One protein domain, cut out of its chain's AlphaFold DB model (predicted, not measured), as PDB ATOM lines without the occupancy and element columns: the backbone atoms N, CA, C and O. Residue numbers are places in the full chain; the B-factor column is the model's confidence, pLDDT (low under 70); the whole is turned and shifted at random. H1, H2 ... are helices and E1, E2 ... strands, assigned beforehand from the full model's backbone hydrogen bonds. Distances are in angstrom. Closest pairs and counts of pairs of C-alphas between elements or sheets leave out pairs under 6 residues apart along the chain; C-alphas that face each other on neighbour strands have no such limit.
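What this domain is: This is residues 52 to 145 of the 195 residues of the protein "F-box domain-containing protein" of Leucosporidium creatinivorum (UniProt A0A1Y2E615). Two parts stand end to end: a helical hairpin, H2 and H3, with H1 next to it, and a small loop of strand and helix in which two short parallel strands, E1 and E2, are joined through H4 and H5. H3 leads straight into E1 and so links the parts, and after E2 a long stretch, residues 130 to 145, runs out and folds back beside E2. The printed part has 94 residues, with five named helices and two named strands in the order H1 H2 H3 E1 H4 H5 E2; the sheet is E1 next to E2, parallel, and the class is mostly helix. The whole is compact, with a radius of gyration of the C-alphas of 13.8 A and spans of 40 by 28 by 25 A.

Where its parts are: Find C-alpha 52 at (19.351, 25.790, 13.775); from there H1 runs over residues 52 to 60, 12.3 A. Next look for H2, residues 72 to 84, 18.3 A, and H3, residues 89 to 101, 18.5 A, which ends at C-alpha 101, (35.342, 29.340, 5.441). E1 follows at once as residues 102 to 105, 9.9 A. Then come H4, residues 108 to 115, 10.5 A, and H5, residues 119 to 123, 6.6 A. E2, residues 126 to 129, spans 10.0 A and ends at C-alpha 129, (44.099, 30.739, -5.656).

How they stand to each other: Begin at H3, the hub, which touches three helices. It forms a helical hairpin with H2, at a shallow tilt of 27 degrees, opposite ways; the closest C-alphas, of Leu 81 and Ala 95, are 5.2 A apart. H1 and H3 only just touch, with 3 pairs of C-alphas within 8 A, through residues 91 to 95 of H3 alone; the closest are those of Val 54 and Trp 91, 7.4 A. H1 and H2 are close but not clearly touching, with the C-alphas of Met 58 and Leu 81 closest at 7.5 A. With residues 97 to 101 alone H3 touches H5, where the C-alphas of Thr 101 and Leu 123 are closest at 5.8 A. H4 and H5 only just touch, with 3 pairs of C-alphas within 8 A, and only at the corner by their link; the closest C-alphas are those of Leu 115 and Val 121, 6.5 A. Now look at E1 and E2, parallel at 18 degrees: N 103 and O 126, and N 128 and O 103, are each 2.9 A apart, within hydrogen-bond range. E1, H4 H5, E2 is a strand-helix-strand unit, two parallel neighbour strands with helices between, and its crossover is right-handed. Residues 126 to 127 of E2 also pair, antiparallel, with residues 140 to 141. H1 is apart from H4 and from E1, for instance. In H1, H2, H3, H4 and H5 every O i to N i+4 pair is within hydrogen-bond range.

The domain as a whole: The two C-alphas farthest apart, of Ile 53 and Asn 134, are 42.0 A from each other. The printed part has no cut. The link from H1 to H2, 11 residues, is long. Look at the B-factor column for the pLDDT: its mean over the printed part is 77.7, and it is under 70 at residues 65 to 66, residue 68 and residues 130 to 145.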
ATOM      1  N   GLU A  52      19.208  27.185  14.206       83.19
ATOM      2  CA  GLU A  52      19.351  25.790  13.775       83.19
ATOM      3  C   GLU A  52      18.659  25.522  12.434       83.19
ATOM      4  O   GLU A  52      19.199  24.812  11.580       83.19
ATOM      5  N   ILE A  53      17.490  26.136  12.216       84.88
ATOM      6  CA  ILE A  53      16.745  26.010  10.959       84.88
ATOM      7  C   ILE A  53      17.475  26.757   9.845       84.88
ATOM      8  O   ILE A  53      17.586  26.258   8.726       84.88
ATOM      9  N   VAL A  54      18.027  27.933  10.148       83.75
ATOM     10  CA  VAL A  54      18.821  28.716   9.191       83.75
ATOM     11  C   VAL A  54      20.055  27.925   8.760       83.75
ATOM     12  O   VAL A  54      20.347  27.842   7.567       83.75
ATOM     13  N   TYR A  55      20.723  27.264   9.708       83.44
ATOM     14  CA  TYR A  55      21.830  26.360   9.414       83.44
ATOM     15  C   TYR A  55      21.422  25.193   8.528       83.44
ATOM     16  O   TYR A  55      22.151  24.870   7.594       83.44
ATOM     17  N   HIS A  56      20.260  24.587   8.774       86.94
ATOM     18  CA  HIS A  56      19.749  23.519   7.918       86.94
ATOM     19  C   HIS A  56      19.477  24.014   6.498       86.94
ATOM     20  O   HIS A  56      19.903  23.373   5.545       86.94
ATOM     21  N   ILE A  57      18.850  25.181   6.336       87.75
ATOM     22  CA  ILE A  57      18.607  25.783   5.016       87.75
ATOM     23  C   ILE A  57      19.934  26.033   4.287       87.75
ATOM     24  O   ILE A  57      20.083  25.686   3.113       87.75
ATOM     25  N   MET A  58      20.921  26.603   4.985       87.38
ATOM     26  CA  MET A  58      22.254  26.834   4.429       87.38
ATOM     27  C   MET A  58      22.951  25.514   4.070       87.38
ATOM     28  O   MET A  58      23.530  25.420   2.990       87.38
ATOM     29  N   GLY A  59      22.840  24.488   4.914       84.38
ATOM     30  CA  GLY A  59      23.417  23.161   4.696       84.38
ATOM     31  C   GLY A  59      22.787  22.404   3.527       84.38
ATOM     32  O   GLY A  59      23.510  21.849   2.712       84.38
ATOM     33  N   ILE A  60      21.461  22.444   3.377       87.25
ATOM     34  CA  ILE A  60      20.749  21.821   2.245       87.25
ATOM     35  C   ILE A  60      21.163  22.468   0.921       87.25
ATOM     36  O   ILE A  60      21.273  21.799  -0.101       87.25
ATOM     37  N   SER A  61      21.410  23.779   0.935       85.69
ATOM     38  CA  SER A  61      21.876  24.497  -0.251       85.69
ATOM     39  C   SER A  61      23.354  24.257  -0.577       85.69
ATOM     40  O   SER A  61      23.827  24.754  -1.604       85.69
ATOM     41  N   ALA A  62      24.103  23.593   0.313       84.38
ATOM     42  CA  ALA A  62      25.532  23.397   0.154       84.38
ATOM     43  C   ALA A  62      25.815  22.432  -1.007       84.38
ATOM     44  O   ALA A  62      25.103  21.442  -1.184       84.38
ATOM     45  N   PRO A  63      26.851  22.703  -1.817       82.25
ATOM     46  CA  PRO A  63      27.256  21.769  -2.850       82.25
ATOM     47  C   PRO A  63      27.752  20.463  -2.201       82.25
ATOM     48  O   PRO A  63      28.251  20.499  -1.072       82.25
ATOM     49  N   PRO A  64      27.673  19.321  -2.909       80.19
ATOM     50  CA  PRO A  64      28.237  18.055  -2.440       80.19
ATOM     51  C   PRO A  64      29.690  18.225  -1.976       80.19
ATOM     52  O   PRO A  64      30.438  18.983  -2.596       80.19
ATOM     53  N   THR A  65      30.108  17.516  -0.927       69.88
ATOM     54  CA  THR A  65      31.421  17.685  -0.270       69.88
ATOM     55  C   THR A  65      32.616  17.589  -1.229       69.88
ATOM     56  O   THR A  65      33.613  18.282  -1.038       69.88
ATOM     57  N   ASP A  66      32.492  16.813  -2.308       65.44
ATOM     58  CA  ASP A  66      33.558  16.598  -3.301       65.44
ATOM     59  C   ASP A  66      33.598  17.661  -4.407       65.44
ATOM     60  O   ASP A  66      34.421  17.626  -5.329       65.44
ATOM     61  N   THR A  67      32.699  18.637  -4.340       71.06
ATOM     62  CA  THR A  67      32.577  19.647  -5.376       71.06
ATOM     63  C   THR A  67      33.717  20.655  -5.261       71.06
ATOM     64  O   THR A  67      33.837  21.381  -4.274       71.06
ATOM     65  N   ARG A  68      34.538  20.762  -6.315       69.19
ATOM     66  CA  ARG A  68      35.587  21.791  -6.415       69.19
ATOM     67  C   ARG A  68      35.001  23.181  -6.148       69.19
ATOM     68  O   ARG A  68      33.962  23.533  -6.701       69.19
ATOM     69  N   LEU A  69      35.730  24.012  -5.396       70.06
ATOM     70  CA  LEU A  69      35.325  25.383  -5.038       70.06
ATOM     71  C   LEU A  69      35.067  26.312  -6.243       70.06
ATOM     72  O   LEU A  69      34.467  27.373  -6.084       70.06
ATOM     73  N   LEU A  70      35.513  25.918  -7.438       71.12
ATOM     74  CA  LEU A  70      35.327  26.640  -8.698       71.12
ATOM     75  C   LEU A  70      34.153  26.122  -9.546       71.12
ATOM     76  O   LEU A  70      33.939  26.634 -10.639       71.12
ATOM     77  N   SER A  71      33.405  25.119  -9.082       82.06
ATOM     78  CA  SER A  71      32.256  24.596  -9.826       82.06
ATOM     79  C   SER A  71      31.099  25.597  -9.895       82.06
ATOM     80  O   SER A  71      30.952  26.482  -9.041       82.06
ATOM     81  N   ASP A  72      30.209  25.406 -10.869       82.50
ATOM     82  CA  ASP A  72      28.976  26.188 -10.969       82.50
ATOM     83  C   ASP A  72      28.078  26.021  -9.735       82.50
ATOM     84  O   ASP A  72      27.500  26.998  -9.259       82.50
ATOM     85  N   ALA A  73      28.018  24.816  -9.159       82.50
ATOM     86  CA  ALA A  73      27.270  24.555  -7.929       82.50
ATOM     87  C   ALA A  73      27.835  25.348  -6.736       82.50
ATOM     88  O   ALA A  73      27.078  25.981  -5.999       82.50
ATOM     89  N   ALA A  74      29.163  25.397  -6.587       82.75
ATOM     90  CA  ALA A  74      29.821  26.189  -5.550       82.75
ATOM     91  C   ALA A  74      29.592  27.694  -5.760       82.75
ATOM     92  O   ALA A  74      29.320  28.424  -4.805       82.75
ATOM     93  N   ARG A  75      29.633  28.170  -7.013       83.75
ATOM     94  CA  ARG A  75      29.321  29.567  -7.352       83.75
ATOM     95  C   ARG A  75      27.873  29.921  -7.005       83.75
ATOM     96  O   ARG A  75      27.638  30.953  -6.374       83.75
ATOM     97  N   ASN A  76      26.917  29.069  -7.370       87.75
ATOM     98  CA  ASN A  76      25.496  29.266  -7.080       87.75
ATOM     99  C   ASN A  76      25.232  29.296  -5.572       87.75
ATOM    100  O   ASN A  76      24.546  30.196  -5.087       87.75
ATOM    101  N   HIS A  77      25.853  28.387  -4.821       89.25
ATOM    102  CA  HIS A  77      25.772  28.378  -3.365       89.25
ATOM    103  C   HIS A  77      26.335  29.668  -2.743       89.25
ATOM    104  O   HIS A  77      25.692  30.278  -1.892       89.25
ATOM    105  N   ARG A  78      27.485  30.174  -3.216       87.75
ATOM    106  CA  ARG A  78      28.007  31.476  -2.754       87.75
ATOM    107  C   ARG A  78      27.031  32.616  -3.034       87.75
ATOM    108  O   ARG A  78      26.820  33.452  -2.161       87.75
ATOM    109  N   HIS A  79      26.427  32.664  -4.223       89.31
ATOM    110  CA  HIS A  79      25.414  33.676  -4.541       89.31
ATOM    111  C   HIS A  79      24.193  33.583  -3.625       89.31
ATOM    112  O   HIS A  79      23.682  34.614  -3.185       89.31
ATOM    113  N   PHE A  80      23.750  32.367  -3.312       91.62
ATOM    114  CA  PHE A  80      22.680  32.129  -2.354       91.62
ATOM    115  C   PHE A  80      23.034  32.674  -0.963       91.62
ATOM    116  O   PHE A  80      22.271  33.468  -0.413       91.62
ATOM    117  N   LEU A  81      24.224  32.362  -0.441       91.19
ATOM    118  CA  LEU A  81      24.703  32.894   0.840       91.19
ATOM    119  C   LEU A  81      24.803  34.427   0.835       91.19
ATOM    120  O   LEU A  81      24.401  35.077   1.799       91.19
ATOM    121  N   PHE A  82      25.279  35.033  -0.257       89.94
ATOM    122  CA  PHE A  82      25.290  36.493  -0.387       89.94
ATOM    123  C   PHE A  82      23.885  37.083  -0.274       89.94
ATOM    124  O   PHE A  82      23.699  38.050   0.462       89.94
ATOM    125  N   ARG A  83      22.887  36.495  -0.941       90.12
ATOM    126  CA  ARG A  83      21.490  36.945  -0.838       90.12
ATOM    127  C   ARG A  83      20.934  36.756   0.572       90.12
ATOM    128  O   ARG A  83      20.319  37.681   1.093       90.12
ATOM    129  N   LEU A  84      21.208  35.619   1.215       89.06
ATOM    130  CA  LEU A  84      20.816  35.380   2.608       89.06
ATOM    131  C   LEU A  84      21.401  36.428   3.563       89.06
ATOM    132  O   LEU A  84      20.710  36.885   4.469       89.06
ATOM    133  N   SER A  85      22.638  36.869   3.323       89.62
ATOM    134  CA  SER A  85      23.305  37.862   4.173       89.62
ATOM    135  C   SER A  85      22.667  39.262   4.154       89.62
ATOM    136  O   SER A  85      22.994  40.118   4.984       89.62
ATOM    137  N   LEU A  86      21.763  39.510   3.203       88.00
ATOM    138  CA  LEU A  86      21.035  40.769   3.073       88.00
ATOM    139  C   LEU A  86      19.689  40.752   3.803       88.00
ATOM    140  O   LEU A  86      19.143  41.823   4.040       88.00
ATOM    141  N   VAL A  87      19.173  39.574   4.174       86.31
ATOM    142  CA  VAL A  87      17.845  39.430   4.793       86.31
ATOM    143  C   VAL A  87      17.816  40.090   6.169       86.31
ATOM    144  O   VAL A  87      16.975  40.943   6.432       86.31
ATOM    145  N   CYS A  88      18.754  39.723   7.045       83.62
ATOM    146  CA  CYS A  88      18.858  40.294   8.383       83.62
ATOM    147  C   CYS A  88      20.267  40.161   8.967       83.62
ATOM    148  O   CYS A  88      21.132  39.491   8.403       83.62
ATOM    149  N   THR A  89      20.507  40.798  10.115       83.19
ATOM    150  CA  THR A  89      21.806  40.794  10.805       83.19
ATOM    151  C   THR A  89      22.225  39.402  11.274       83.19
ATOM    152  O   THR A  89      23.374  39.026  11.066       83.19
ATOM    153  N   ALA A  90      21.309  38.606  11.830       82.19
ATOM    154  CA  ALA A  90      21.612  37.242  12.270       82.19
ATOM    155  C   ALA A  90      22.031  36.346  11.090       82.19
ATOM    156  O   ALA A  90      23.075  35.699  11.126       82.19
ATOM    157  N   TRP A  91      21.272  36.377   9.991       87.00
ATOM    158  CA  TRP A  91      21.580  35.585   8.795       87.00
ATOM    159  C   TRP A  91      22.844  36.075   8.100       87.00
ATOM    160  O   TRP A  91      23.579  35.279   7.523       87.00
ATOM    161  N   ARG A  92      23.127  37.379   8.181       88.62
ATOM    162  CA  ARG A  92      24.385  37.962   7.716       88.62
ATOM    163  C   ARG A  92      25.578  37.351   8.418       88.62
ATOM    164  O   ARG A  92      26.503  36.952   7.721       88.62
ATOM    165  N   MET A  93      25.549  37.280   9.746       86.12
ATOM    166  CA  MET A  93      26.648  36.711  10.524       86.12
ATOM    167  C   MET A  93      26.926  35.271  10.087       86.12
ATOM    168  O   MET A  93      28.063  34.943   9.753       86.12
ATOM    169  N   GLU A  94      25.883  34.448   9.965       86.69
ATOM    170  CA  GLU A  94      26.056  33.042   9.589       86.69
ATOM    171  C   GLU A  94      26.451  32.832   8.131       86.69
ATOM    172  O   GLU A  94      27.385  32.087   7.830       86.69
ATOM    173  N   ALA A  95      25.808  33.544   7.206       89.56
ATOM    174  CA  ALA A  95      26.163  33.469   5.799       89.56
ATOM    175  C   ALA A  95      27.603  33.941   5.560       89.56
ATOM    176  O   ALA A  95      28.330  33.327   4.781       89.56
ATOM    177  N   GLN A  96      28.037  35.012   6.236       88.00
ATOM    178  CA  GLN A  96      29.412  35.506   6.144       88.00
ATOM    179  C   GLN A  96      30.408  34.520   6.745       88.00
ATOM    180  O   GLN A  96      31.436  34.266   6.118       88.00
ATOM    181  N   ARG A  97      30.082  33.907   7.889       85.25
ATOM    182  CA  ARG A  97      30.896  32.847   8.492       85.25
ATOM    183  C   ARG A  97      31.147  31.720   7.493       85.25
ATOM    184  O   ARG A  97      32.299  31.366   7.261       85.25
ATOM    185  N   ILE A  98      30.097  31.232   6.826       86.50
ATOM    186  CA  ILE A  98      30.209  30.168   5.817       86.50
ATOM    187  C   ILE A  98      30.983  30.650   4.579       86.50
ATOM    188  O   ILE A  98      31.897  29.960   4.121       86.50
ATOM    189  N   LEU A  99      30.683  31.848   4.067       86.81
ATOM    190  CA  LEU A  99      31.368  32.446   2.913       86.81
ATOM    191  C   LEU A  99      32.874  32.623   3.129       86.81
ATOM    192  O   LEU A  99      33.632  32.551   2.158       86.81
ATOM    193  N   TRP A 100      33.297  32.888   4.365       85.00
ATOM    194  CA  TRP A 100      34.704  33.075   4.711       85.00
ATOM    195  C   TRP A 100      35.435  31.769   4.974       85.00
ATOM    196  O   TRP A 100      36.644  31.749   4.772       85.00
ATOM    197  N   THR A 101      34.735  30.678   5.299       84.50
ATOM    198  CA  THR A 101      35.342  29.340   5.441       84.50
ATOM    199  C   THR A 101      36.140  28.925   4.204       84.50
ATOM    200  O   THR A 101      37.171  28.269   4.340       84.50
ATOM    201  N   GLY A 102      35.678  29.323   3.015       79.75
ATOM    202  CA  GLY A 102      36.370  29.123   1.745       79.75
ATOM    203  C   GLY A 102      36.564  30.447   1.015       79.75
ATOM    204  O   GLY A 102      35.595  31.018   0.513       79.75
ATOM    205  N   ALA A 103      37.794  30.937   0.906       81.19
ATOM    206  CA  ALA A 103      38.106  32.138   0.138       81.19
ATOM    207  C   ALA A 103      38.733  31.762  -1.211       81.19
ATOM    208  O   ALA A 103      39.640  30.936  -1.280       81.19
ATOM    209  N   VAL A 104      38.236  32.378  -2.289       82.00
ATOM    210  CA  VAL A 104      38.802  32.236  -3.636       82.00
ATOM    211  C   VAL A 104      39.426  33.569  -4.025       82.00
ATOM    212  O   VAL A 104      38.713  34.560  -4.196       82.00
ATOM    213  N   LEU A 105      40.750  33.600  -4.145       85.25
ATOM    214  CA  LEU A 105      41.516  34.796  -4.478       85.25
ATOM    215  C   LEU A 105      41.971  34.703  -5.932       85.25
ATOM    216  O   LEU A 105      42.691  33.783  -6.295       85.25
ATOM    217  N   LYS A 106      41.511  35.631  -6.774       82.94
ATOM    218  CA  LYS A 106      41.776  35.625  -8.226       82.94
ATOM    219  C   LYS A 106      42.777  36.685  -8.682       82.94
ATOM    220  O   LYS A 106      43.091  36.745  -9.860       82.94
ATOM    221  N   SER A 107      43.199  37.577  -7.793       84.94
ATOM    222  CA  SER A 107      44.091  38.684  -8.135       84.94
ATOM    223  C   SER A 107      44.962  39.059  -6.948       84.94
ATOM    224  O   SER A 107      44.532  38.953  -5.796       84.94
ATOM    225  N   ASP A 108      46.143  39.604  -7.221       85.06
ATOM    226  CA  ASP A 108      47.050  40.120  -6.190       85.06
ATOM    227  C   ASP A 108      46.400  41.198  -5.324       85.06
ATOM    228  O   ASP A 108      46.624  41.267  -4.116       85.06
ATOM    229  N   SER A 109      45.534  42.024  -5.916       87.25
ATOM    230  CA  SER A 109      44.750  43.011  -5.174       87.25
ATOM    231  C   SER A 109      43.771  42.354  -4.196       87.25
ATOM    232  O   SER A 109      43.627  42.824  -3.065       87.25
ATOM    233  N   ALA A 110      43.136  41.244  -4.588       83.00
ATOM    234  CA  ALA A 110      42.274  40.463  -3.707       83.00
ATOM    235  C   ALA A 110      43.084  39.785  -2.599       83.00
ATOM    236  O   ALA A 110      42.623  39.767  -1.460       83.00
ATOM    237  N   ILE A 111      44.297  39.305  -2.900       84.94
ATOM    238  CA  ILE A 111      45.220  38.736  -1.909       84.94
ATOM    239  C   ILE A 111      45.601  39.785  -0.866       84.94
ATOM    240  O   ILE A 111      45.377  39.571   0.323       84.94
ATOM    241  N   ARG A 112      46.086  40.958  -1.287       86.12
ATOM    242  CA  ARG A 112      46.457  42.040  -0.356       86.12
ATOM    243  C   ARG A 112      45.274  42.485   0.501       86.12
ATOM    244  O   ARG A 112      45.431  42.677   1.702       86.12
ATOM    245  N   ARG A 113      44.083  42.608  -0.098       85.25
ATOM    246  CA  ARG A 113      42.848  42.977   0.614       85.25
ATOM    247  C   ARG A 113      42.370  41.892   1.578       85.25
ATOM    248  O   ARG A 113      41.755  42.203   2.594       85.25
ATOM    249  N   PHE A 114      42.596  40.628   1.241       85.69
ATOM    250  CA  PHE A 114      42.282  39.510   2.115       85.69
ATOM    251  C   PHE A 114      43.219  39.499   3.323       85.69
ATOM    252  O   PHE A 114      42.734  39.500   4.450       85.69
ATOM    253  N   LEU A 115      44.533  39.598   3.096       85.44
ATOM    254  CA  LEU A 115      45.552  39.605   4.151       85.44
ATOM    255  C   LEU A 115      45.418  40.802   5.106       85.44
ATOM    256  O   LEU A 115      45.651  40.656   6.301       85.44
ATOM    257  N   SER A 116      44.976  41.965   4.620       86.19
ATOM    258  CA  SER A 116      44.685  43.124   5.478       86.19
ATOM    259  C   SER A 116      43.349  43.029   6.230       86.19
ATOM    260  O   SER A 116      43.052  43.875   7.069       86.19
ATOM    261  N   GLY A 117      42.534  42.005   5.952       77.31
ATOM    262  CA  GLY A 117      41.169  41.853   6.453       77.31
ATOM    263  C   GLY A 117      41.024  41.282   7.868       77.31
ATOM    264  O   GLY A 117      39.885  41.079   8.290       77.31
ATOM    265  N   GLY A 118      42.126  41.009   8.580       81.88
ATOM    266  CA  GLY A 118      42.156  40.583   9.987       81.88
ATOM    267  C   GLY A 118      41.266  39.373  10.288       81.88
ATOM    268  O   GLY A 118      41.644  38.230  10.043       81.88
ATOM    269  N   GLU A 119      40.059  39.632  10.790       76.00
ATOM    270  CA  GLU A 119      39.074  38.617  11.181       76.00
ATOM    271  C   GLU A 119      38.699  37.660  10.040       76.00
ATOM    272  O   GLU A 119      38.513  36.462  10.247       76.00
ATOM    273  N   ARG A 120      38.676  38.163   8.800       76.94
ATOM    274  CA  ARG A 120      38.371  37.344   7.615       76.94
ATOM    275  C   ARG A 120      39.383  36.225   7.415       76.94
ATOM    276  O   ARG A 120      38.990  35.128   7.041       76.94
ATOM    277  N   VAL A 121      40.657  36.502   7.685       82.12
ATOM    278  CA  VAL A 121      41.749  35.535   7.530       82.12
ATOM    279  C   VAL A 121      41.622  34.419   8.564       82.12
ATOM    280  O   VAL A 121      41.811  33.255   8.227       82.12
ATOM    281  N   ARG A 122      41.233  34.755   9.802       81.12
ATOM    282  CA  ARG A 122      41.105  33.790  10.912       81.12
ATOM    283  C   ARG A 122      39.984  32.777  10.693       81.12
ATOM    284  O   ARG A 122      40.081  31.640  11.142       81.12
ATOM    285  N   LEU A 123      38.923  33.190  10.007       79.69
ATOM    286  CA  LEU A 123      37.754  32.350   9.741       79.69
ATOM    287  C   LEU A 123      37.910  31.488   8.479       79.69
ATOM    288  O   LEU A 123      37.121  30.567   8.258       79.69
ATOM    289  N   THR A 124      38.931  31.746   7.659       84.50
ATOM    290  CA  THR A 124      39.186  30.984   6.438       84.50
ATOM    291  C   THR A 124      39.897  29.670   6.723       84.50
ATOM    292  O   THR A 124      41.045  29.638   7.151       84.50
ATOM    293  N   ARG A 125      39.219  28.556   6.421       81.56
ATOM    294  CA  ARG A 125      39.785  27.199   6.515       81.56
ATOM    295  C   ARG A 125      40.418  26.743   5.206       81.56
ATOM    296  O   ARG A 125      41.372  25.969   5.217       81.56
ATOM    297  N   GLN A 126      39.856  27.188   4.086       80.88
ATOM    298  CA  GLN A 126      40.288  26.818   2.746       80.88
ATOM    299  C   GLN A 126      40.558  28.078   1.933       80.88
ATOM    300  O   GLN A 126      39.677  28.923   1.764       80.88
ATOM    301  N   LEU A 127      41.776  28.186   1.417       81.88
ATOM    302  CA  LEU A 127      42.175  29.254   0.518       81.88
ATOM    303  C   LEU A 127      42.485  28.638  -0.841       81.88
ATOM    304  O   LEU A 127      43.327  27.749  -0.943       81.88
ATOM    305  N   VAL A 128      41.788  29.097  -1.875       79.06
ATOM    306  CA  VAL A 128      42.054  28.688  -3.253       79.06
ATOM    307  C   VAL A 128      42.492  29.903  -4.039       79.06
ATOM    308  O   VAL A 128      41.769  30.897  -4.133       79.06
ATOM    309  N   PHE A 129      43.666  29.798  -4.642       78.00
ATOM    310  CA  PHE A 129      44.099  30.739  -5.656       78.00
ATOM    311  C   PHE A 129      43.433  30.334  -6.970       78.00
ATOM    312  O   PHE A 129      43.595  29.215  -7.454       78.00
ATOM    313  N   GLY A 130      42.571  31.206  -7.483       66.31
ATOM    314  CA  GLY A 130      42.010  31.032  -8.815       66.31
ATOM    315  C   GLY A 130      43.092  31.314  -9.856       66.31
ATOM    316  O   GLY A 130      43.949  32.162  -9.604       66.31
ATOM    317  N   PRO A 131      43.061  30.649 -11.021       57.94
ATOM    318  CA  PRO A 131      44.071  30.866 -12.040       57.94
ATOM    319  C   PRO A 131      43.990  32.311 -12.544       57.94
ATOM    320  O   PRO A 131      43.002  32.711 -13.160       57.94
ATOM    321  N   THR A 132      45.048  33.087 -12.316       55.00
ATOM    322  CA  THR A 132      45.434  34.207 -13.183       55.00
ATOM    323  C   THR A 132      46.094  33.608 -14.420       55.00
ATOM    324  O   THR A 132      47.302  33.689 -14.579       55.00
ATOM    325  N   GLU A 133      45.317  32.864 -15.203       50.38
ATOM    326  CA  GLU A 133      45.688  32.218 -16.471       50.38
ATOM    327  C   GLU A 133      46.918  31.272 -16.484       50.38
ATOM    328  O   GLU A 133      47.016  30.510 -17.431       50.38
ATOM    329  N   ASN A 134      47.791  31.196 -15.464       47.56
ATOM    330  CA  ASN A 134      49.058  30.438 -15.534       47.56
ATOM    331  C   ASN A 134      49.656  29.943 -14.193       47.56
ATOM    332  O   ASN A 134      50.864  29.743 -14.109       47.56
ATOM    333  N   LEU A 135      48.878  29.728 -13.127       45.47
ATOM    334  CA  LEU A 135      49.442  29.226 -11.860       45.47
ATOM    335  C   LEU A 135      48.726  27.974 -11.354       45.47
ATOM    336  O   LEU A 135      47.502  27.941 -11.216       45.47
ATOM    337  N   GLU A 136      49.541  26.949 -11.112       46.16
ATOM    338  CA  GLU A 136      49.199  25.652 -10.544       46.16
ATOM    339  C   GLU A 136      48.331  25.795  -9.283       46.16
ATOM    340  O   GLU A 136      48.513  26.694  -8.459       46.16
ATOM    341  N   LEU A 137      47.365  24.886  -9.140       44.12
ATOM    342  CA  LEU A 137      46.453  24.796  -7.999       44.12
ATOM    343  C   LEU A 137      47.229  24.491  -6.706       44.12
ATOM    344  O   LEU A 137      47.305  23.347  -6.261       44.12
ATOM    345  N   LEU A 138      47.761  25.522  -6.052       46.91
ATOM    346  CA  LEU A 138      48.267  25.420  -4.687       46.91
ATOM    347  C   LEU A 138      47.075  25.389  -3.727       46.91
ATOM    348  O   LEU A 138      46.587  26.413  -3.249       46.91
ATOM    349  N   SER A 139      46.568  24.183  -3.473       45.00
ATOM    350  CA  SER A 139      45.601  23.934  -2.405       45.00
ATOM    351  C   SER A 139      46.341  23.932  -1.068       45.00
ATOM    352  O   SER A 139      46.828  22.896  -0.614       45.00
ATOM    353  N   ILE A 140      46.461  25.101  -0.437       52.75
ATOM    354  CA  ILE A 140      46.986  25.187   0.927       52.75
ATOM    355  C   ILE A 140      45.886  24.679   1.864       52.75
ATOM    356  O   ILE A 140      44.937  25.393   2.202       52.75
ATOM    357  N   ARG A 141      45.983  23.406   2.257       45.06
ATOM    358  CA  ARG A 141      45.133  22.836   3.304       45.06
ATOM    359  C   ARG A 141      45.542  23.435   4.649       45.06
ATOM    360  O   ARG A 141      46.629  23.159   5.131       45.06
ATOM    361  N   SER A 142      44.616  24.181   5.251       45.03
ATOM    362  CA  SER A 142      44.618  24.639   6.646       45.03
ATOM    363  C   SER A 142      45.834  25.468   7.085       45.03
ATOM    364  O   SER A 142      46.893  24.950   7.424       45.03
ATOM    365  N   VAL A 143      45.615  26.779   7.221       50.72
ATOM    366  CA  VAL A 143      46.563  27.742   7.819       50.72
ATOM    367  C   VAL A 143      46.868  27.415   9.294       50.72
ATOM    368  O   VAL A 143      47.863  27.878   9.838       50.72
ATOM    369  N   ASN A 144      46.050  26.574   9.939       48.75
ATOM    370  CA  ASN A 144      46.195  26.216  11.354       48.75
ATOM    371  C   ASN A 144      47.327  25.211  11.637       48.75
ATOM    372  O   ASN A 144      47.591  24.936  12.800       48.75
ATOM    373  N   ASN A 145      47.980  24.676  10.600       46.59
ATOM    374  CA  ASN A 145      49.149  23.795  10.725       46.59
ATOM    375  C   ASN A 145      50.442  24.454  10.219       46.59
ATOM    376  O   ASN A 145      51.440  23.767  10.011       46.59
TER     377      ASN A 145